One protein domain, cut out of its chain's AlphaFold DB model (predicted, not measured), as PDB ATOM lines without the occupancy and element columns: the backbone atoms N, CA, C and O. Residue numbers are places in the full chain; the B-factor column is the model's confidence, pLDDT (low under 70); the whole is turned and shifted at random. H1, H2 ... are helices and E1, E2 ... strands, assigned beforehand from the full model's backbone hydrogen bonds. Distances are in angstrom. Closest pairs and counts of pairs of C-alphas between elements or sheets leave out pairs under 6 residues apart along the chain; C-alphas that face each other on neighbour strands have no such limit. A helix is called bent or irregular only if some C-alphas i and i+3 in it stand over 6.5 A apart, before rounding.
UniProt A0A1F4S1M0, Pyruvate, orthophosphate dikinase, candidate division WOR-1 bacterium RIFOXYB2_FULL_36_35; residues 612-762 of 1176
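What this domain is: This is residues 612 to 762 of the 1176 residues of the protein "Pyruvate, orthophosphate dikinase" of candidate division WOR-1 bacterium RIFOXYB2_FULL_36_35 (UniProt A0A1F4S1M0). A sheet of eight strands is curled like part of a barrel and folded back on itself, its edge strands E1 and E2 joined by a sharp bend. Helices H2, H3 and H4 pack in a row over E4 and E6, the small sheet E7 E8 E9 covers part of the large sheet, its strands crossed, and H1 only grazes the large sheet near E11; residues 658 to 664 stick out. The printed part has 151 residues, class mixed, in the order H1 E1 E2 E3 H2 E4 H3 E5 H4 E6 E7 E8 E9 E10 E11. The mixed sheet runs E1 E11 E10 E3 E4 E5 E6 E2, and E7 E8 E9 is antiparallel. The whole is compact, with a radius of gyration of the C-alphas of 14.1 A and spans of 38 by 38 by 29 A.

Where its parts are: H1, residues 615 to 623, begins at C-alpha (179.160, 164.016, 170.533) and is 12.1 A long. E1 is 627 to 630, E2 632 to 635, and E3 638 to 644, 17.1 A. H2 is 647 to 655, 12.2 A; E4 668 to 672; H3 677 to 685, 14.1 A; E5 688 to 691; H4 699 to 707, 12.5 A; E6 711 to 713. E7 is 718 to 723, 16.7 A; E8 726 to 732, 18.2 A; E9 735 to 738; E10 742 to 746. E11, 751 to 754, ends at C-alpha (171.233, 171.427, 159.330).

How they stand to each other: In the folded sheet, two leaves of one sheet, E1 E11 E10 E3 face E5 E6 E2, with E4 as the hinge. E3 and E4 are parallel, with N 669 and O 642 at 2.9 A; E10 and E3 are antiparallel, with N 745 and O 639 at 2.8 A. E3 H2 E4, E4 H3 E5 and E5 H4 E6 are strand-helix-strand units, parallel neighbour strands with a helix between, with right-handed crossovers. H2 and H3 touch, closest at the C-alphas of Pro 647 and Gly 682, 3.9 A. H3 and H4 touch, closest at the C-alphas of Arg 684 and Trp 707, 7.0 A. H4 has a height over the sheet of 8.3 A. In H1, H2 and H4 every O i to N i+4 pair is within hydrogen-bond range; in H3, irregular with C-alphas 678 and 681 7.3 A apart, 2 of 5 are, beside 4 of 6 O i to N i+3 pairs. E7 E8 E9 is a meander, each strand the antiparallel neighbour of the one before, with N 731 and O 719 at 2.8 A and N 737 and O 730 at 2.8 A. It forms a sandwich, two sheets face to face, with the large sheet.

The domain as a whole: The C-alphas farthest apart, of Gly 616 and Asp 724, are 42.3 A apart. The printed part has no cut. H2 to E4 is a long link of 12 residues. The mean pLDDT of the printed part is 84.7, and 18 residues are under 70, among them 694 to 702.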
ATOM      1  N   LYS A 612     186.371 165.710 164.324       87.00
ATOM      2  CA  LYS A 612     185.192 165.011 164.869       87.00
ATOM      3  C   LYS A 612     184.174 166.007 165.398       87.00
ATOM      4  O   LYS A 612     184.550 167.033 165.949       87.00
ATOM      5  N   PHE A 613     182.887 165.698 165.274       89.38
ATOM      6  CA  PHE A 613     181.863 166.480 165.959       89.38
ATOM      7  C   PHE A 613     181.923 166.265 167.471       89.38
ATOM      8  O   PHE A 613     182.239 165.170 167.941       89.38
ATOM      9  N   ASP A 614     181.555 167.299 168.222       88.50
ATOM     10  CA  ASP A 614     181.182 167.144 169.622       88.50
ATOM     11  C   ASP A 614     179.989 166.180 169.723       88.50
ATOM     12  O   ASP A 614     178.929 166.399 169.127       88.50
ATOM     13  N   LEU A 615     180.168 165.073 170.450       83.12
ATOM     14  CA  LEU A 615     179.160 164.016 170.533       83.12
ATOM     15  C   LEU A 615     177.880 164.478 171.240       83.12
ATOM     16  O   LEU A 615     176.803 163.963 170.932       83.12
ATOM     17  N   GLY A 616     177.978 165.423 172.181       82.88
ATOM     18  CA  GLY A 616     176.825 165.980 172.883       82.88
ATOM     19  C   GLY A 616     175.974 166.838 171.952       82.88
ATOM     20  O   GLY A 616     174.763 166.628 171.850       82.88
ATOM     21  N   GLU A 617     176.612 167.747 171.211       89.81
ATOM     22  CA  GLU A 617     175.928 168.575 170.213       89.81
ATOM     23  C   GLU A 617     175.363 167.748 169.056       89.81
ATOM     24  O   GLU A 617     174.237 168.001 168.623       89.81
ATOM     25  N   LEU A 618     176.094 166.729 168.591       88.62
ATOM     26  CA  LEU A 618     175.635 165.833 167.532       88.62
ATOM     27  C   LEU A 618     174.376 165.063 167.950       88.62
ATOM     28  O   LEU A 618     173.390 165.055 167.213       88.62
ATOM     29  N   LYS A 619     174.376 164.448 169.142       84.31
ATOM     30  CA  LYS A 619     173.204 163.723 169.662       84.31
ATOM     31  C   LYS A 619     171.988 164.639 169.775       84.31
ATOM     32  O   LYS A 619     170.898 164.256 169.356       84.31
ATOM     33  N   LYS A 620     172.185 165.860 170.281       87.94
ATOM     34  CA  LYS A 620     171.126 166.871 170.363       87.94
ATOM     35  C   LYS A 620     170.603 167.248 168.973       87.94
ATOM     36  O   LYS A 620     169.401 167.228 168.756       87.94
ATOM     37  N   ALA A 621     171.488 167.505 168.010       88.31
ATOM     38  CA  ALA A 621     171.112 167.851 166.638       88.31
ATOM     39  C   ALA A 621     170.236 166.788 165.966       88.31
ATOM     40  O   ALA A 621     169.235 167.113 165.325       88.31
ATOM     41  N   VAL A 622     170.618 165.520 166.118       83.00
ATOM     42  CA  VAL A 622     169.872 164.385 165.568       83.00
ATOM     43  C   VAL A 622     168.518 164.248 166.265       83.00
ATOM     44  O   VAL A 622     167.507 164.099 165.582       83.00
ATOM     45  N   SER A 623     168.478 164.378 167.597       80.88
ATOM     46  CA  SER A 623     167.230 164.365 168.374       80.88
ATOM     47  C   SER A 623     166.281 165.508 167.999       80.88
ATOM     48  O   SER A 623     165.071 165.310 167.988       80.88
ATOM     49  N   ASP A 624     166.816 166.681 167.652       90.25
ATOM     50  CA  ASP A 624     166.049 167.851 167.204       90.25
ATOM     51  C   ASP A 624     165.550 167.709 165.745       90.25
ATOM     52  O   ASP A 624     164.976 168.644 165.183       90.25
ATOM     53  N   GLY A 625     165.795 166.569 165.086       88.69
ATOM     54  CA  GLY A 625     165.357 166.310 163.712       88.69
ATOM     55  C   GLY A 625     166.132 167.089 162.645       88.69
ATOM     56  O   GLY A 625     165.632 167.269 161.535       88.69
ATOM     57  N   ARG A 626     167.354 167.560 162.947       93.94
ATOM     58  CA  ARG A 626     168.174 168.361 162.013       93.94
ATOM     59  C   ARG A 626     168.899 167.541 160.940       93.94
ATOM     60  O   ARG A 626     169.522 168.126 160.057       93.94
ATOM     61  N   LEU A 627     168.839 166.209 160.986       93.94
ATOM     62  CA  LEU A 627     169.452 165.336 159.979       93.94
ATOM     63  C   LEU A 627     168.687 165.429 158.647       93.94
ATOM     64  O   LEU A 627     167.564 164.935 158.520       93.94
ATOM     65  N   LEU A 628     169.305 166.046 157.640       94.00
ATOM     66  CA  LEU A 628     168.687 166.254 156.330       94.00
ATOM     67  C   LEU A 628     168.698 164.976 155.496       94.00
ATOM     68  O   LEU A 628     167.706 164.673 154.834       94.00
ATOM     69  N   GLY A 629     169.762 164.184 155.592       91.81
ATOM     70  CA  GLY A 629     169.887 162.898 154.918       91.81
ATOM     71  C   GLY A 629     171.320 162.379 154.961       91.81
ATOM     72  O   GLY A 629     172.130 162.840 155.771       91.81
ATOM     73  N   LYS A 630     171.619 161.414 154.089       92.50
ATOM     74  CA  LYS A 630     172.914 160.738 154.050       92.50
ATOM     75  C   LYS A 630     173.406 160.536 152.619       92.50
ATOM     76  O   LYS A 630     172.697 159.966 151.798       92.50
ATOM     77  N   GLY A 631     174.613 161.013 152.332       86.81
ATOM     78  CA  GLY A 631     175.339 160.735 151.094       86.81
ATOM     79  C   GLY A 631     176.338 159.589 151.263       86.81
ATOM     80  O   GLY A 631     176.396 158.909 152.289       86.81
ATOM     81  N   THR A 632     177.175 159.397 150.254       79.00
ATOM     82  CA  THR A 632     178.340 158.515 150.322       79.00
ATOM     83  C   THR A 632     179.467 159.217 151.082       79.00
ATOM     84  O   THR A 632     179.907 160.300 150.699       79.00
ATOM     85  N   ALA A 633     179.972 158.578 152.139       81.06
ATOM     86  CA  ALA A 633     181.188 159.009 152.830       81.06
ATOM     87  C   ALA A 633     182.386 159.004 151.862       81.06
ATOM     88  O   ALA A 633     182.784 157.938 151.377       81.06
ATOM     89  N   GLY A 634     182.911 160.197 151.565       81.00
ATOM     90  CA  GLY A 634     184.063 160.418 150.694       81.00
ATOM     91  C   GLY A 634     185.354 160.469 151.504       81.00
ATOM     92  O   GLY A 634     186.058 159.466 151.617       81.00
ATOM     93  N   THR A 635     185.632 161.627 152.103       84.12
ATOM     94  CA  THR A 635     186.842 161.870 152.906       84.12
ATOM     95  C   THR A 635     186.473 162.000 154.377       84.12
ATOM     96  O   THR A 635     185.603 162.795 154.725       84.12
ATOM     97  N   MET A 636     187.142 161.228 155.239       84.69
ATOM     98  CA  MET A 636     186.855 161.152 156.674       84.69
ATOM     99  C   MET A 636     186.952 162.517 157.368       84.69
ATOM    100  O   MET A 636     187.840 163.316 157.082       84.69
ATOM    101  N   GLY A 637     186.071 162.729 158.342       87.81
ATOM    102  CA  GLY A 637     186.076 163.890 159.222       87.81
ATOM    103  C   GLY A 637     184.730 164.597 159.290       87.81
ATOM    104  O   GLY A 637     183.787 164.253 158.582       87.81
ATOM    105  N   ALA A 638     184.640 165.573 160.177       92.38
ATOM    106  CA  ALA A 638     183.473 166.406 160.400       92.38
ATOM    107  C   ALA A 638     183.784 167.853 160.009       92.38
ATOM    108  O   ALA A 638     184.876 168.341 160.284       92.38
ATOM    109  N   ALA A 639     182.837 168.528 159.374       94.56
ATOM    110  CA  ALA A 639     182.962 169.931 159.008       94.56
ATOM    111  C   ALA A 639     181.646 170.663 159.243       94.56
ATOM    112  O   ALA A 639     180.572 170.067 159.145       94.56
ATOM    113  N   TYR A 640     181.731 171.961 159.513       94.38
ATOM    114  CA  TYR A 640     180.580 172.853 159.560       94.38
ATOM    115  C   TYR A 640     180.925 174.172 158.873       94.38
ATOM    116  O   TYR A 640     182.090 174.556 158.840       94.38
ATOM    117  N   GLY A 641     179.924 174.874 158.352       94.50
ATOM    118  CA  GLY A 641     180.119 176.185 157.744       94.50
ATOM    119  C   GLY A 641     178.875 176.725 157.051       94.50
ATOM    120  O   GLY A 641     177.869 176.030 156.908       94.50
ATOM    121  N   GLU A 642     178.953 177.979 156.617       96.44
ATOM    122  CA  GLU A 642     177.965 178.597 155.734       96.44
ATOM    123  C   GLU A 642     178.030 177.936 154.341       96.44
ATOM    124  O   GLU A 642     179.116 177.713 153.795       96.44
ATOM    125  N   ILE A 643     176.877 177.644 153.735       96.31
ATOM    126  CA  ILE A 643     176.806 177.143 152.358       96.31
ATOM    127  C   ILE A 643     177.325 178.209 151.391       96.31
ATOM    128  O   ILE A 643     176.883 179.362 151.418       96.31
ATOM    129  N   ILE A 644     178.205 177.793 150.482       95.19
ATOM    130  CA  ILE A 644     178.652 178.597 149.346       95.19
ATOM    131  C   ILE A 644     178.702 177.745 148.073       95.19
ATOM    132  O   ILE A 644     179.098 176.579 148.103       95.19
ATOM    133  N   PHE A 645     178.273 178.326 146.952       92.81
ATOM    134  CA  PHE A 645     178.153 177.618 145.671       92.81
ATOM    135  C   PHE A 645     179.240 177.995 144.664       92.81
ATOM    136  O   PHE A 645     179.564 177.188 143.789       92.81
ATOM    137  N   ASP A 646     179.799 179.207 144.778       87.75
ATOM    138  CA  ASP A 646     180.884 179.669 143.916       87.75
ATOM    139  C   ASP A 646     182.255 179.464 144.603       87.75
ATOM    140  O   ASP A 646     182.516 180.048 145.660       87.75
ATOM    141  N   PRO A 647     183.143 178.641 144.021       83.44
ATOM    142  CA  PRO A 647     184.458 178.345 144.585       83.44
ATOM    143  C   PRO A 647     185.446 179.520 144.516       83.44
ATOM    144  O   PRO A 647     186.316 179.617 145.377       83.44
ATOM    145  N   LEU A 648     185.336 180.418 143.533       79.25
ATOM    146  CA  LEU A 648     186.205 181.596 143.429       79.25
ATOM    147  C   LEU A 648     185.809 182.648 144.463       79.25
ATOM    148  O   LEU A 648     186.678 183.254 145.088       79.25
ATOM    149  N   GLU A 649     184.507 182.822 144.683       85.50
ATOM    150  CA  GLU A 649     184.006 183.652 145.775       85.50
ATOM    151  C   GLU A 649     184.495 183.126 147.129       85.50
ATOM    152  O   GLU A 649     184.952 183.900 147.970       85.50
ATOM    153  N   LEU A 650     184.437 181.806 147.330       85.75
ATOM    154  CA  LEU A 650     184.961 181.173 148.534       85.75
ATOM    155  C   LEU A 650     186.465 181.440 148.707       85.75
ATOM    156  O   LEU A 650     186.887 181.882 149.775       85.75
ATOM    157  N   ALA A 651     187.263 181.225 147.659       80.50
ATOM    158  CA  ALA A 651     188.700 181.483 147.688       80.50
ATOM    159  C   ALA A 651     189.024 182.938 148.064       80.50
ATOM    160  O   ALA A 651     189.855 183.173 148.942       80.50
ATOM    161  N   ALA A 652     188.322 183.909 147.471       79.19
ATOM    162  CA  ALA A 652     188.488 185.326 147.791       79.19
ATOM    163  C   ALA A 652     188.133 185.634 149.256       79.19
ATOM    164  O   ALA A 652     188.917 186.263 149.965       79.19
ATOM    165  N   LYS A 653     187.000 185.114 149.746       85.12
ATOM    166  CA  LYS A 653     186.563 185.301 151.139       85.12
ATOM    167  C   LYS A 653     187.528 184.719 152.161       85.12
ATOM    168  O   LYS A 653     187.677 185.287 153.240       85.12
ATOM    169  N   ILE A 654     188.153 183.578 151.867       82.94
ATOM    170  CA  ILE A 654     189.172 183.007 152.754       82.94
ATOM    171  C   ILE A 654     190.471 183.813 152.673       82.94
ATOM    172  O   ILE A 654     191.087 184.062 153.708       82.94
ATOM    173  N   ALA A 655     190.865 184.276 151.484       77.88
ATOM    174  CA  ALA A 655     192.056 185.107 151.322       77.88
ATOM    175  C   ALA A 655     191.970 186.418 152.129       77.88
ATOM    176  O   ALA A 655     192.957 186.821 152.744       77.88
ATOM    177  N   GLU A 656     190.786 187.034 152.211       81.06
ATOM    178  CA  GLU A 656     190.514 188.199 153.073       81.06
ATOM    179  C   GLU A 656     190.682 187.902 154.576       81.06
ATOM    180  O   GLU A 656     190.909 188.812 155.371       81.06
ATOM    181  N   GLN A 657     190.605 186.629 154.972       81.06
ATOM    182  CA  GLN A 657     190.731 186.158 156.355       81.06
ATOM    183  C   GLN A 657     192.129 185.592 156.670       81.06
ATOM    184  O   GLN A 657     192.355 185.037 157.755       81.06
ATOM    185  N   ASN A 658     193.090 185.723 155.746       73.00
ATOM    186  CA  ASN A 658     194.451 185.225 155.933       73.00
ATOM    187  C   ASN A 658     195.116 185.853 157.169       73.00
ATOM    188  O   ASN A 658     195.145 187.068 157.347       73.00
ATOM    189  N   GLY A 659     195.666 185.000 158.039       66.44
ATOM    190  CA  GLY A 659     196.303 185.409 159.298       66.44
ATOM    191  C   GLY A 659     195.360 185.506 160.505       66.44
ATOM    192  O   GLY A 659     195.836 185.694 161.624       66.44
ATOM    193  N   MET A 660     194.044 185.321 160.333       76.19
ATOM    194  CA  MET A 660     193.111 185.289 161.466       76.19
ATOM    195  C   MET A 660     193.217 183.966 162.253       76.19
ATOM    196  O   MET A 660     193.436 182.915 161.643       76.19
ATOM    197  N   PRO A 661     193.045 183.968 163.589       68.12
ATOM    198  CA  PRO A 661     192.870 182.751 164.387       68.12
ATOM    199  C   PRO A 661     191.630 181.950 163.961       68.12
ATOM    200  O   PRO A 661     190.617 182.545 163.598       68.12
ATOM    201  N   ASP A 662     191.701 180.618 164.023       68.50
ATOM    202  CA  ASP A 662     190.647 179.698 163.553       68.50
ATOM    203  C   ASP A 662     189.285 179.942 164.235       68.50
ATOM    204  O   ASP A 662     188.247 179.910 163.591       68.50
ATOM    205  N   ASP A 663     189.285 180.309 165.520       69.94
ATOM    206  CA  ASP A 663     188.089 180.647 166.305       69.94
ATOM    207  C   ASP A 663     187.400 181.954 165.872       69.94
ATOM    208  O   ASP A 663     186.260 182.210 166.262       69.94
ATOM    209  N   LYS A 664     188.084 182.780 165.072       73.31
ATOM    210  CA  LYS A 664     187.573 184.046 164.527       73.31
ATOM    211  C   LYS A 664     187.307 183.995 163.024       73.31
ATOM    212  O   LYS A 664     186.804 184.981 162.483       73.31
ATOM    213  N   ARG A 665     187.645 182.889 162.353       82.31
ATOM    214  CA  ARG A 665     187.366 182.702 160.927       82.31
ATOM    215  C   ARG A 665     185.907 182.321 160.717       82.31
ATOM    216  O   ARG A 665     185.282 181.657 161.543       82.31
ATOM    217  N   LYS A 666     185.364 182.741 159.580       87.88
ATOM    218  CA  LYS A 666     184.129 182.176 159.049       87.88
ATOM    219  C   LYS A 666     184.444 180.868 158.343       87.88
ATOM    220  O   LYS A 666     185.382 180.805 157.553       87.88
ATOM    221  N   HIS A 667     183.615 179.868 158.612       91.56
ATOM    222  CA  HIS A 667     183.734 178.546 158.019       91.56
ATOM    223  C   HIS A 667     182.747 178.373 156.872       91.56
ATOM    224  O   HIS A 667     181.631 178.900 156.935       91.56
ATOM    225  N   TYR A 668     183.125 177.601 155.858       95.12
ATOM    226  CA  TYR A 668     182.333 177.421 154.644       95.12
ATOM    227  C   TYR A 668     182.285 175.970 154.172       95.12
ATOM    228  O   TYR A 668     183.301 175.275 154.114       95.12
ATOM    229  N   ILE A 669     181.096 175.546 153.740       96.56
ATOM    230  CA  ILE A 669     180.887 174.281 153.034       96.56
ATOM    231  C   ILE A 669     180.655 174.587 151.558       96.56
ATOM    232  O   ILE A 669     179.667 175.231 151.197       96.56
ATOM    233  N   LEU A 670     181.557 174.105 150.700       96.00
ATOM    234  CA  LEU A 670     181.397 174.215 149.253       96.00
ATOM    235  C   LEU A 670     180.392 173.164 148.775       96.00
ATOM    236  O   LEU A 670     180.622 171.964 148.936       96.00
ATOM    237  N   VAL A 671     179.298 173.615 148.164       95.81
ATOM    238  CA  VAL A 671     178.229 172.745 147.660       95.81
ATOM    239  C   VAL A 671     178.168 172.819 146.137       95.81
ATOM    240  O   VAL A 671     178.016 173.901 145.570       95.81
ATOM    241  N   ARG A 672     178.295 171.674 145.454       89.06
ATOM    242  CA  ARG A 672     178.356 171.604 143.978       89.06
ATOM    243  C   ARG A 672     177.547 170.429 143.412       89.06
ATOM    244  O   ARG A 672     177.452 169.395 144.072       89.06
ATOM    245  N   PRO A 673     177.005 170.520 142.182       80.69
ATOM    246  CA  PRO A 673     176.443 169.349 141.503       80.69
ATOM    247  C   PRO A 673     177.505 168.256 141.348       80.69
ATOM    248  O   PRO A 673     177.329 167.120 141.789       80.69
ATOM    249  N   MET A 674     178.655 168.667 140.816       77.44
ATOM    250  CA  MET A 674     179.894 167.915 140.686       77.44
ATOM    251  C   MET A 674     181.053 168.923 140.690       77.44
ATOM    252  O   MET A 674     180.874 170.056 140.244       77.44
ATOM    253  N   THR A 675     182.224 168.537 141.194       74.19
ATOM    254  CA  THR A 675     183.414 169.404 141.182       74.19
ATOM    255  C   THR A 675     184.158 169.320 139.853       74.19
ATOM    256  O   THR A 675     184.340 168.217 139.337       74.19
ATOM    257  N   MET A 676     184.667 170.448 139.365       67.38
ATOM    258  CA  MET A 676     185.556 170.547 138.197       67.38
ATOM    259  C   MET A 676     186.917 171.152 138.583       67.38
ATOM    260  O   MET A 676     187.093 171.618 139.706       67.38
ATOM    261  N   GLN A 677     187.886 171.192 137.661       63.25
ATOM    262  CA  GLN A 677     189.199 171.802 137.931       63.25
ATOM    263  C   GLN A 677     189.118 173.297 138.272       63.25
ATOM    264  O   GLN A 677     189.797 173.746 139.192       63.25
ATOM    265  N   ASP A 678     188.219 174.044 137.621       68.88
ATOM    266  CA  ASP A 678     187.948 175.453 137.952       68.88
ATOM    267  C   ASP A 678     187.416 175.630 139.401       68.88
ATOM    268  O   ASP A 678     187.401 176.749 139.913       68.88
ATOM    269  N   ASP A 679     186.996 174.549 140.079       75.06
ATOM    270  CA  ASP A 679     186.505 174.585 141.463       75.06
ATOM    271  C   ASP A 679     187.616 174.363 142.514       75.06
ATOM    272  O   ASP A 679     187.399 174.630 143.700       75.06
ATOM    273  N   VAL A 680     188.812 173.914 142.102       75.25
ATOM    274  CA  VAL A 680     189.929 173.563 143.001       75.25
ATOM    275  C   VAL A 680     190.317 174.685 143.971       75.25
ATOM    276  O   VAL A 680     190.446 174.376 145.160       75.25
ATOM    277  N   PRO A 681     190.450 175.964 143.553       76.69
ATOM    278  CA  PRO A 681     190.796 177.043 144.481       76.69
ATOM    279  C   PRO A 681     189.838 177.136 145.671       76.69
ATOM    280  O   PRO A 681     190.281 177.306 146.803       76.69
ATOM    281  N   GLY A 682     188.533 176.958 145.434       80.94
ATOM    282  CA  GLY A 682     187.518 176.973 146.487       80.94
ATOM    283  C   GLY A 682     187.499 175.693 147.315       80.94
ATOM    284  O   GLY A 682     187.399 175.758 148.535       80.94
ATOM    285  N   MET A 683     187.633 174.525 146.677       85.69
ATOM    286  CA  MET A 683     187.666 173.239 147.387       85.69
ATOM    287  C   MET A 683     188.842 173.148 148.363       85.69
ATOM    288  O   MET A 683     188.708 172.574 149.440       85.69
ATOM    289  N   ARG A 684     190.002 173.689 147.978       78.94
ATOM    290  CA  ARG A 684     191.224 173.639 148.788       78.94
ATOM    291  C   ARG A 684     191.086 174.408 150.098       78.94
ATOM    292  O   ARG A 684     191.661 174.003 151.104       78.94
ATOM    293  N   VAL A 685     190.346 175.513 150.076       82.94
ATOM    294  CA  VAL A 685     190.187 176.399 151.235       82.94
ATOM    295  C   VAL A 685     188.892 176.163 152.014       82.94
ATOM    296  O   VAL A 685     188.666 176.844 153.012       82.94
ATOM    297  N   SER A 686     188.027 175.247 151.567       90.62
ATOM    298  CA  SER A 686     186.763 174.962 152.245       90.62
ATOM    299  C   SER A 686     186.967 174.118 153.505       90.62
ATOM    300  O   SER A 686     187.883 173.297 153.591       90.62
ATOM    301  N   ASP A 687     186.073 174.272 154.483       92.56
ATOM    302  CA  ASP A 687     186.048 173.402 155.663       92.56
ATOM    303  C   ASP A 687     185.469 172.029 155.329       92.56
ATOM    304  O   ASP A 687     185.808 171.036 155.964       92.56
ATOM    305  N   GLY A 688     184.608 171.963 154.313       94.81
ATOM    306  CA  GLY A 688     184.063 170.723 153.786       94.81
ATOM    307  C   GLY A 688     183.540 170.873 152.363       94.81
ATOM    308  O   GLY A 688     183.298 171.985 151.884       94.81
ATOM    309  N   VAL A 689     183.375 169.743 151.678       96.12
ATOM    310  CA  VAL A 689     182.826 169.675 150.315       96.12
ATOM    311  C   VAL A 689     181.636 168.720 150.290       96.12
ATOM    312  O   VAL A 689     181.747 167.571 150.723       96.12
ATOM    313  N   LEU A 690     180.510 169.183 149.749       96.19
ATOM    314  CA  LEU A 690     179.299 168.390 149.543       96.19
ATOM    315  C   LEU A 690     178.934 168.371 148.057       96.19
ATOM    316  O   LEU A 690     178.777 169.429 147.444       96.19
ATOM    317  N   THR A 691     178.749 167.179 147.483       91.00
ATOM    318  CA  THR A 691     178.307 167.044 146.087       91.00
ATOM    319  C   THR A 691     177.048 166.201 145.911       91.00
ATOM    320  O   THR A 691     176.815 165.229 146.636       91.00
ATOM    321  N   GLN A 692     176.232 166.555 144.912       84.56
ATOM    322  CA  GLN A 692     175.030 165.790 144.549       84.56
ATOM    323  C   GLN A 692     175.385 164.464 143.874       84.56
ATOM    324  O   GLN A 692     174.755 163.443 144.148       84.56
ATOM    325  N   THR A 693     176.412 164.458 143.019       72.62
ATOM    326  CA  THR A 693     176.916 163.260 142.328       72.62
ATOM    327  C   THR A 693     178.388 163.000 142.666       72.62
ATOM    328  O   THR A 693     179.052 163.830 143.288       72.62
ATOM    329  N   GLY A 694     178.907 161.819 142.316       64.12
ATOM    330  CA  GLY A 694     180.319 161.449 142.510       64.12
ATOM    331  C   GLY A 694     180.523 160.181 143.344       64.12
ATOM    332  O   GLY A 694     179.756 159.892 144.259       64.12
ATOM    333  N   SER A 695     181.553 159.403 143.014       62.84
ATOM    334  CA  SER A 695     181.917 158.149 143.689       62.84
ATOM    335  C   SER A 695     183.044 158.350 144.713       62.84
ATOM    336  O   SER A 695     183.579 159.444 144.862       62.84
ATOM    337  N   LYS A 696     183.459 157.281 145.407       62.06
ATOM    338  CA  LYS A 696     184.603 157.323 146.342       62.06
ATOM    339  C   LYS A 696     185.963 157.544 145.669       62.06
ATOM    340  O   LYS A 696     186.951 157.741 146.366       62.06
ATOM    341  N   VAL A 697     186.018 157.488 144.342       56.91
ATOM    342  CA  VAL A 697     187.239 157.668 143.548       56.91
ATOM    343  C   VAL A 697     187.147 158.874 142.615       56.91
ATOM    344  O   VAL A 697     188.010 159.041 141.764       56.91
ATOM    345  N   CYS A 698     186.119 159.717 142.750       60.22
ATOM    346  CA  CYS A 698     185.980 160.897 141.903       60.22
ATOM    347  C   CYS A 698     186.961 162.008 142.302       60.22
ATOM    348  O   CYS A 698     187.481 162.040 143.422       60.22
ATOM    349  N   HIS A 699     187.143 162.973 141.395       64.62
ATOM    350  CA  HIS A 699     187.992 164.154 141.581       64.62
ATOM    351  C   HIS A 699     187.823 164.823 142.960       64.62
ATOM    352  O   HIS A 699     188.814 165.088 143.640       64.62
ATOM    353  N   ALA A 700     186.582 165.025 143.426       68.25
ATOM    354  CA  ALA A 700     186.311 165.626 144.733       68.25
ATOM    355  C   ALA A 700     186.970 164.856 145.886       68.25
ATOM    356  O   ALA A 700     187.645 165.452 146.726       68.25
ATOM    357  N   VAL A 701     186.804 163.530 145.924       69.25
ATOM    358  CA  VAL A 701     187.319 162.690 147.014       69.25
ATOM    359  C   VAL A 701     188.840 162.602 146.965       69.25
ATOM    360  O   VAL A 701     189.479 162.705 148.009       69.25
ATOM    361  N   ILE A 702     189.431 162.490 145.773       67.56
ATOM    362  CA  ILE A 702     190.890 162.443 145.596       67.56
ATOM    363  C   ILE A 702     191.535 163.713 146.161       67.56
ATOM    364  O   ILE A 702     192.406 163.635 147.032       67.56
ATOM    365  N   MET A 703     191.072 164.881 145.708       73.75
ATOM    366  CA  MET A 703     191.649 166.167 146.106       73.75
ATOM    367  C   MET A 703     191.431 166.433 147.599       73.75
ATOM    368  O   MET A 703     192.368 166.745 148.332       73.75
ATOM    369  N   THR A 704     190.211 166.216 148.093       81.06
ATOM    370  CA  THR A 704     189.903 166.433 149.513       81.06
ATOM    371  C   THR A 704     190.634 165.452 150.433       81.06
ATOM    372  O   THR A 704     191.073 165.853 151.509       81.06
ATOM    373  N   THR A 705     190.869 164.205 150.006       75.56
ATOM    374  CA  THR A 705     191.704 163.235 150.740       75.56
ATOM    375  C   THR A 705     193.154 163.697 150.843       75.56
ATOM    376  O   THR A 705     193.786 163.509 151.885       75.56
ATOM    377  N   MET A 706     193.696 164.309 149.786       69.81
ATOM    378  CA  MET A 706     195.043 164.877 149.829       69.81
ATOM    379  C   MET A 706     195.146 166.014 150.848       69.81
ATOM    380  O   MET A 706     196.111 166.062 151.611       69.81
ATOM    381  N   TRP A 707     194.131 166.878 150.908       76.25
ATOM    382  CA  TRP A 707     194.121 168.050 151.787       76.25
ATOM    383  C   TRP A 707     193.585 167.789 153.200       76.25
ATOM    384  O   TRP A 707     193.726 168.654 154.070       76.25
ATOM    385  N   GLY A 708     192.988 166.619 153.443       75.38
ATOM    386  CA  GLY A 708     192.320 166.287 154.704       75.38
ATOM    387  C   GLY A 708     191.031 167.080 154.933       75.38
ATOM    388  O   GLY A 708     190.689 167.371 156.077       75.38
ATOM    389  N   VAL A 709     190.342 167.464 153.854       88.38
ATOM    390  CA  VAL A 709     189.065 168.190 153.899       88.38
ATOM    391  C   VAL A 709     187.920 167.169 153.953       88.38
ATOM    392  O   VAL A 709     187.828 166.321 153.066       88.38
ATOM    393  N   PRO A 710     187.037 167.200 154.964       93.00
ATOM    394  CA  PRO A 710     185.862 166.336 155.015       93.00
ATOM    395  C   PRO A 710     184.993 166.455 153.759       93.00
ATOM    396  O   PRO A 710     184.654 167.555 153.319       93.00
ATOM    397  N   CYS A 711     184.608 165.314 153.184       93.00
ATOM    398  CA  CYS A 711     183.848 165.296 151.936       93.00
ATOM    399  C   CYS A 711     182.725 164.258 151.956       93.00
ATOM    400  O   CYS A 711     182.949 163.089 152.286       93.00
ATOM    401  N   VAL A 712     181.522 164.689 151.568       93.56
ATOM    402  CA  VAL A 712     180.356 163.833 151.320       93.56
ATOM    403  C   VAL A 712     179.970 163.975 149.851       93.56
ATOM    404  O   VAL A 712     179.758 165.083 149.364       93.56
ATOM    405  N   VAL A 713     179.870 162.854 149.142       84.06
ATOM    406  CA  VAL A 713     179.526 162.820 147.711       84.06
ATOM    407  C   VAL A 713     178.257 162.009 147.481       84.06
ATOM    408  O   VAL A 713     177.807 161.292 148.370       84.06
ATOM    409  N   SER A 714     177.664 162.078 146.286       79.94
ATOM    410  CA  SER A 714     176.431 161.337 145.964       79.94
ATOM    411  C   SER A 714     175.259 161.621 146.920       79.94
ATOM    412  O   SER A 714     174.478 160.724 147.246       79.94
ATOM    413  N   PHE A 715     175.114 162.860 147.391       89.38
ATOM    414  CA  PHE A 715     173.948 163.251 148.176       89.38
ATOM    415  C   PHE A 715     172.748 163.528 147.254       89.38
ATOM    416  O   PHE A 715     172.456 164.667 146.895       89.38
ATOM    417  N   LYS A 716     172.074 162.450 146.835       83.00
ATOM    418  CA  LYS A 716     171.021 162.470 145.800       83.00
ATOM    419  C   LYS A 716     169.733 163.190 146.207       83.00
ATOM    420  O   LYS A 716     168.980 163.591 145.329       83.00
ATOM    421  N   ASP A 717     169.498 163.371 147.505       82.62
ATOM    422  CA  ASP A 717     168.313 164.063 148.038       82.62
ATOM    423  C   ASP A 717     168.353 165.592 147.820       82.62
ATOM    424  O   ASP A 717     167.418 166.296 148.207       82.62
ATOM    425  N   MET A 718     169.447 166.111 147.251       91.56
ATOM    426  CA  MET A 718     169.680 167.522 146.959       91.56
ATOM    427  C   MET A 718     169.395 167.841 145.491       91.56
ATOM    428  O   MET A 718     169.931 167.189 144.601       91.56
ATOM    429  N   GLU A 719     168.616 168.889 145.244       92.75
ATOM    430  CA  GLU A 719     168.360 169.476 143.923       92.75
ATOM    431  C   GLU A 719     168.917 170.906 143.881       92.75
ATOM    432  O   GLU A 719     168.799 171.642 144.861       92.75
ATOM    433  N   PHE A 720     169.514 171.318 142.762       90.50
ATOM    434  CA  PHE A 720     170.024 172.682 142.589       90.50
ATOM    435  C   PHE A 720     168.950 173.612 142.030       90.50
ATOM    436  O   PHE A 720     168.189 173.232 141.142       90.50
ATOM    437  N   ILE A 721     168.908 174.837 142.552       91.00
ATOM    438  CA  ILE A 721     168.086 175.927 142.028       91.00
ATOM    439  C   ILE A 721     169.016 176.872 141.274       91.00
ATOM    440  O   ILE A 721     169.899 177.489 141.878       91.00
ATOM    441  N   GLU A 722     168.819 176.962 139.963       87.31
ATOM    442  CA  GLU A 722     169.660 177.743 139.058       87.31
ATOM    443  C   GLU A 722     168.849 178.822 138.335       87.31
ATOM    444  O   GLU A 722     167.720 178.579 137.908       87.31
ATOM    445  N   GLU A 723     169.448 180.002 138.173       81.12
ATOM    446  CA  GLU A 723     168.929 181.113 137.369       81.12
ATOM    447  C   GLU A 723     170.102 181.751 136.608       81.12
ATOM    448  O   GLU A 723     171.166 181.980 137.187       81.12
ATOM    449  N   ASP A 724     169.951 181.966 135.298       74.56
ATOM    450  CA  ASP A 724     170.992 182.519 134.410       74.56
ATOM    451  C   ASP A 724     172.377 181.842 134.537       74.56
ATOM    452  O   ASP A 724     173.428 182.479 134.449       74.56
ATOM    453  N   GLY A 725     172.392 180.523 134.770       66.56
ATOM    454  CA  GLY A 725     173.619 179.731 134.926       66.56
ATOM    455  C   GLY A 725     174.326 179.896 136.278       66.56
ATOM    456  O   GLY A 725     175.447 179.411 136.446       66.56
ATOM    457  N   ARG A 726     173.696 180.565 137.253       75.62
ATOM    458  CA  ARG A 726     174.185 180.698 138.633       75.62
ATOM    459  C   ARG A 726     173.339 179.867 139.585       75.62
ATOM    460  O   ARG A 726     172.116 179.867 139.512       75.62
ATOM    461  N   ILE A 727     174.004 179.207 140.528       85.12
ATOM    462  CA  ILE A 727     173.341 178.469 141.604       85.12
ATOM    463  C   ILE A 727     172.934 179.458 142.699       85.12
ATOM    464  O   ILE A 727     173.794 180.110 143.296       85.12
ATOM    465  N   LEU A 728     171.635 179.540 142.978       85.75
ATOM    466  CA  LEU A 728     171.072 180.432 143.995       85.75
ATOM    467  C   LEU A 728     170.815 179.724 145.329       85.75
ATOM    468  O   LEU A 728     170.938 180.335 146.391       85.75
ATOM    469  N   GLY A 729     170.512 178.426 145.283       92.31
ATOM    470  CA  GLY A 729     170.171 177.632 146.455       92.31
ATOM    471  C   GLY A 729     170.129 176.138 146.157       92.31
ATOM    472  O   GLY A 729     170.259 175.703 145.010       92.31
ATOM    473  N   ILE A 730     169.919 175.350 147.207       95.19
ATOM    474  CA  ILE A 730     169.660 173.912 147.114       95.19
ATOM    475  C   ILE A 730     168.317 173.574 147.746       95.19
ATOM    476  O   ILE A 730     167.906 174.179 148.734       95.19
ATOM    477  N   LYS A 731     167.638 172.568 147.209       94.75
ATOM    478  CA  LYS A 731     166.387 172.042 147.743       94.75
ATOM    479  C   LYS A 731     166.600 170.621 148.248       94.75
ATOM    480  O   LYS A 731     167.064 169.766 147.504       94.75
ATOM    481  N   ILE A 732     166.251 170.367 149.507       93.62
ATOM    482  CA  ILE A 732     166.325 169.040 150.135       93.62
ATOM    483  C   ILE A 732     164.981 168.762 150.807       93.62
ATOM    484  O   ILE A 732     164.501 169.571 151.604       93.62
ATOM    485  N   LYS A 733     164.345 167.630 150.477       87.44
ATOM    486  CA  LYS A 733     163.031 167.227 151.029       87.44
ATOM    487  C   LYS A 733     161.965 168.336 150.955       87.44
ATOM    488  O   LYS A 733     161.183 168.537 151.882       87.44
ATOM    489  N   GLY A 734     161.950 169.093 149.858       85.00
ATOM    490  CA  GLY A 734     160.973 170.164 149.633       85.00
ATOM    491  C   GLY A 734     161.297 171.515 150.281       85.00
ATOM    492  O   GLY A 734     160.605 172.482 149.971       85.00
ATOM    493  N   LYS A 735     162.336 171.620 151.122       92.56
ATOM    494  CA  LYS A 735     162.793 172.888 151.718       92.56
ATOM    495  C   LYS A 735     163.981 173.456 150.953       92.56
ATOM    496  O   LYS A 735     164.837 172.691 150.516       92.56
ATOM    497  N   ILE A 736     164.018 174.778 150.815       93.75
ATOM    498  CA  ILE A 736     165.085 175.518 150.135       93.75
ATOM    499  C   ILE A 736     166.089 176.023 151.175       93.75
ATOM    500  O   ILE A 736     165.693 176.481 152.248       93.75
ATOM    501  N   TYR A 737     167.373 175.911 150.848       95.00
ATOM    502  CA  TYR A 737     168.501 176.388 151.634       95.00
ATOM    503  C   TYR A 737     169.400 177.241 150.741       95.00
ATOM    504  O   TYR A 737     169.975 176.750 149.765       95.00
ATOM    505  N   ASP A 738     169.516 178.515 151.091       93.94
ATOM    506  CA  ASP A 738     170.255 179.499 150.307       93.94
ATOM    507  C   ASP A 738     171.707 179.616 150.783       93.94
ATOM    508  O   ASP A 738     172.102 179.108 151.843       93.94
ATOM    509  N   LYS A 739     172.510 180.341 150.005       92.69
ATOM    510  CA  LYS A 739     173.864 180.749 150.388       92.69
ATOM    511  C   LYS A 739     173.866 181.433 151.763       92.69
ATOM    512  O   LYS A 739     173.035 182.294 152.036       92.69
ATOM    513  N   GLY A 740     174.833 181.083 152.612       91.88
ATOM    514  CA  GLY A 740     174.925 181.588 153.987       91.88
ATOM    515  C   GLY A 740     174.205 180.727 155.029       91.88
ATOM    516  O   GLY A 740     174.438 180.899 156.222       91.88
ATOM    517  N   THR A 741     173.369 179.770 154.613       96.00
ATOM    518  CA  THR A 741     172.757 178.807 155.542       96.00
ATOM    519  C   THR A 741     173.843 177.975 156.223       96.00
ATOM    520  O   THR A 741     174.719 177.441 155.549       96.00
ATOM    521  N   GLU A 742     173.777 177.817 157.545       96.38
ATOM    522  CA  GLU A 742     174.698 176.934 158.260       96.38
ATOM    523  C   GLU A 742     174.385 175.456 157.999       96.38
ATOM    524  O   GLU A 742     173.256 174.988 158.184       96.38
ATOM    525  N   LEU A 743     175.419 174.703 157.634       96.00
ATOM    526  CA  LEU A 743     175.352 173.279 157.355       96.00
ATOM    527  C   LEU A 743     176.536 172.562 158.010       96.00
ATOM    528  O   LEU A 743     177.648 173.084 158.051       96.00
ATOM    529  N   SER A 744     176.299 171.348 158.493       97.31
ATOM    530  CA  SER A 744     177.328 170.445 159.004       97.31
ATOM    531  C   SER A 744     177.333 169.149 158.197       97.31
ATOM    532  O   SER A 744     176.277 168.584 157.915       97.31
ATOM    533  N   ILE A 745     178.514 168.650 157.837       96.69
ATOM    534  CA  ILE A 745     178.685 167.385 157.112       96.69
ATOM    535  C   ILE A 745     179.621 166.445 157.867       96.69
ATOM    536  O   ILE A 745     180.628 166.862 158.439       96.69
ATOM    537  N   ASN A 746     179.302 165.155 157.849       93.62
ATOM    538  CA  ASN A 746     180.165 164.104 158.366       93.62
ATOM    539  C   ASN A 746     180.676 163.253 157.204       93.62
ATOM    540  O   ASN A 746     179.996 162.338 156.754       93.62
ATOM    541  N   GLY A 747     181.891 163.509 156.740       89.25
ATOM    542  CA  GLY A 747     182.541 162.713 155.700       89.25
ATOM    543  C   GLY A 747     182.899 161.283 156.128       89.25
ATOM    544  O   GLY A 747     183.219 160.451 155.284       89.25
ATOM    545  N   THR A 748     182.798 160.954 157.425       85.62
ATOM    546  CA  THR A 748     182.998 159.587 157.943       85.62
ATOM    547  C   THR A 748     181.747 158.731 157.797       85.62
ATOM    548  O   THR A 748     181.824 157.572 157.394       85.62
ATOM    549  N   THR A 749     180.586 159.285 158.149       84.94
ATOM    550  CA  THR A 749     179.315 158.554 158.098       84.94
ATOM    551  C   THR A 749     178.559 158.818 156.803       84.94
ATOM    552  O   THR A 749     177.861 157.923 156.347       84.94
ATOM    553  N   GLY A 750     178.733 159.986 156.187       89.62
ATOM    554  CA  GLY A 750     177.947 160.495 155.062       89.62
ATOM    555  C   GLY A 750     176.808 161.428 155.485       89.62
ATOM    556  O   GLY A 750     176.020 161.831 154.634       89.62
ATOM    557  N   ASP A 751     176.672 161.745 156.775       94.19
ATOM    558  CA  ASP A 751     175.528 162.509 157.285       94.19
ATOM    559  C   ASP A 751     175.601 163.988 156.874       94.19
ATOM    560  O   ASP A 751     176.662 164.614 156.951       94.19
ATOM    561  N   VAL A 752     174.457 164.557 156.490       96.06
ATOM    562  CA  VAL A 752     174.282 165.988 156.196       96.06
ATOM    563  C   VAL A 752     173.266 166.556 157.181       96.06
ATOM    564  O   VAL A 752     172.122 166.099 157.241       96.06
ATOM    565  N   ILE A 753     173.680 167.532 157.987       96.25
ATOM    566  CA  ILE A 753     172.941 168.011 159.158       96.25
ATOM    567  C   ILE A 753     172.767 169.527 159.078       96.25
ATOM    568  O   ILE A 753     173.715 170.262 158.819       96.25
ATOM    569  N   LEU A 754     171.549 170.003 159.323       95.88
ATOM    570  CA  LEU A 754     171.233 171.427 159.330       95.88
ATOM    571  C   LEU A 754     171.815 172.129 160.563       95.88
ATOM    572  O   LEU A 754     171.658 171.656 161.693       95.88
ATOM    573  N   GLY A 755     172.397 173.309 160.353       94.19
ATOM    574  CA  GLY A 755     172.965 174.153 161.399       94.19
ATOM    575  C   GLY A 755     174.377 173.749 161.812       94.19
ATOM    576  O   GLY A 755     174.891 172.694 161.432       94.19
ATOM    577  N   LYS A 756     175.004 174.592 162.631       93.44
ATOM    578  CA  LYS A 756     176.328 174.342 163.199       93.44
ATOM    579  C   LYS A 756     176.330 173.175 164.195       93.44
ATOM    580  O   LYS A 756     175.444 173.052 165.046       93.44
ATOM    581  N   ILE A 757     177.360 172.339 164.090       93.12
ATOM    582  CA  ILE A 757     177.787 171.386 165.116       93.12
ATOM    583  C   ILE A 757     179.271 171.633 165.354       93.12
ATOM    584  O   ILE A 757     180.076 171.614 164.417       93.12
ATOM    585  N   LYS A 758     179.641 171.871 166.610       88.81
ATOM    586  CA  LYS A 758     181.026 172.110 166.993       88.81
ATOM    587  C   LYS A 758     181.914 170.963 166.516       88.81
ATOM    588  O   LYS A 758     181.692 169.799 166.844       88.81
ATOM    589  N   THR A 759     182.933 171.317 165.741       87.50
ATOM    590  CA  THR A 759     183.939 170.386 165.228       87.50
ATOM    591  C   THR A 759     185.228 170.544 166.025       87.50
ATOM    592  O   THR A 759     185.715 171.652 166.236       87.50
ATOM    593  N   ILE A 760     185.778 169.426 166.479       82.31
ATOM    594  CA  ILE A 760     187.038 169.316 167.204       82.31
ATOM    595  C   ILE A 760     188.070 168.779 166.216       82.31
ATOM    596  O   ILE A 760     187.979 167.631 165.779       82.31
ATOM    597  N   LYS A 761     189.047 169.613 165.855       75.50
ATOM    598  CA  LYS A 761     190.160 169.228 164.985       75.50
ATOM    599  C   LYS A 761     191.373 168.844 165.841       75.50
ATOM    600  O   LYS A 761     191.894 169.714 166.545       75.50
ATOM    601  N   PRO A 762     191.828 167.581 165.806       70.38
ATOM    602  CA  PRO A 762     193.072 167.187 166.457       70.38
ATOM    603  C   PRO A 762     194.229 167.974 165.835       70.38
ATOM    604  O   PRO A 762     194.430 167.922 164.623       70.38
TER     605      PRO A 762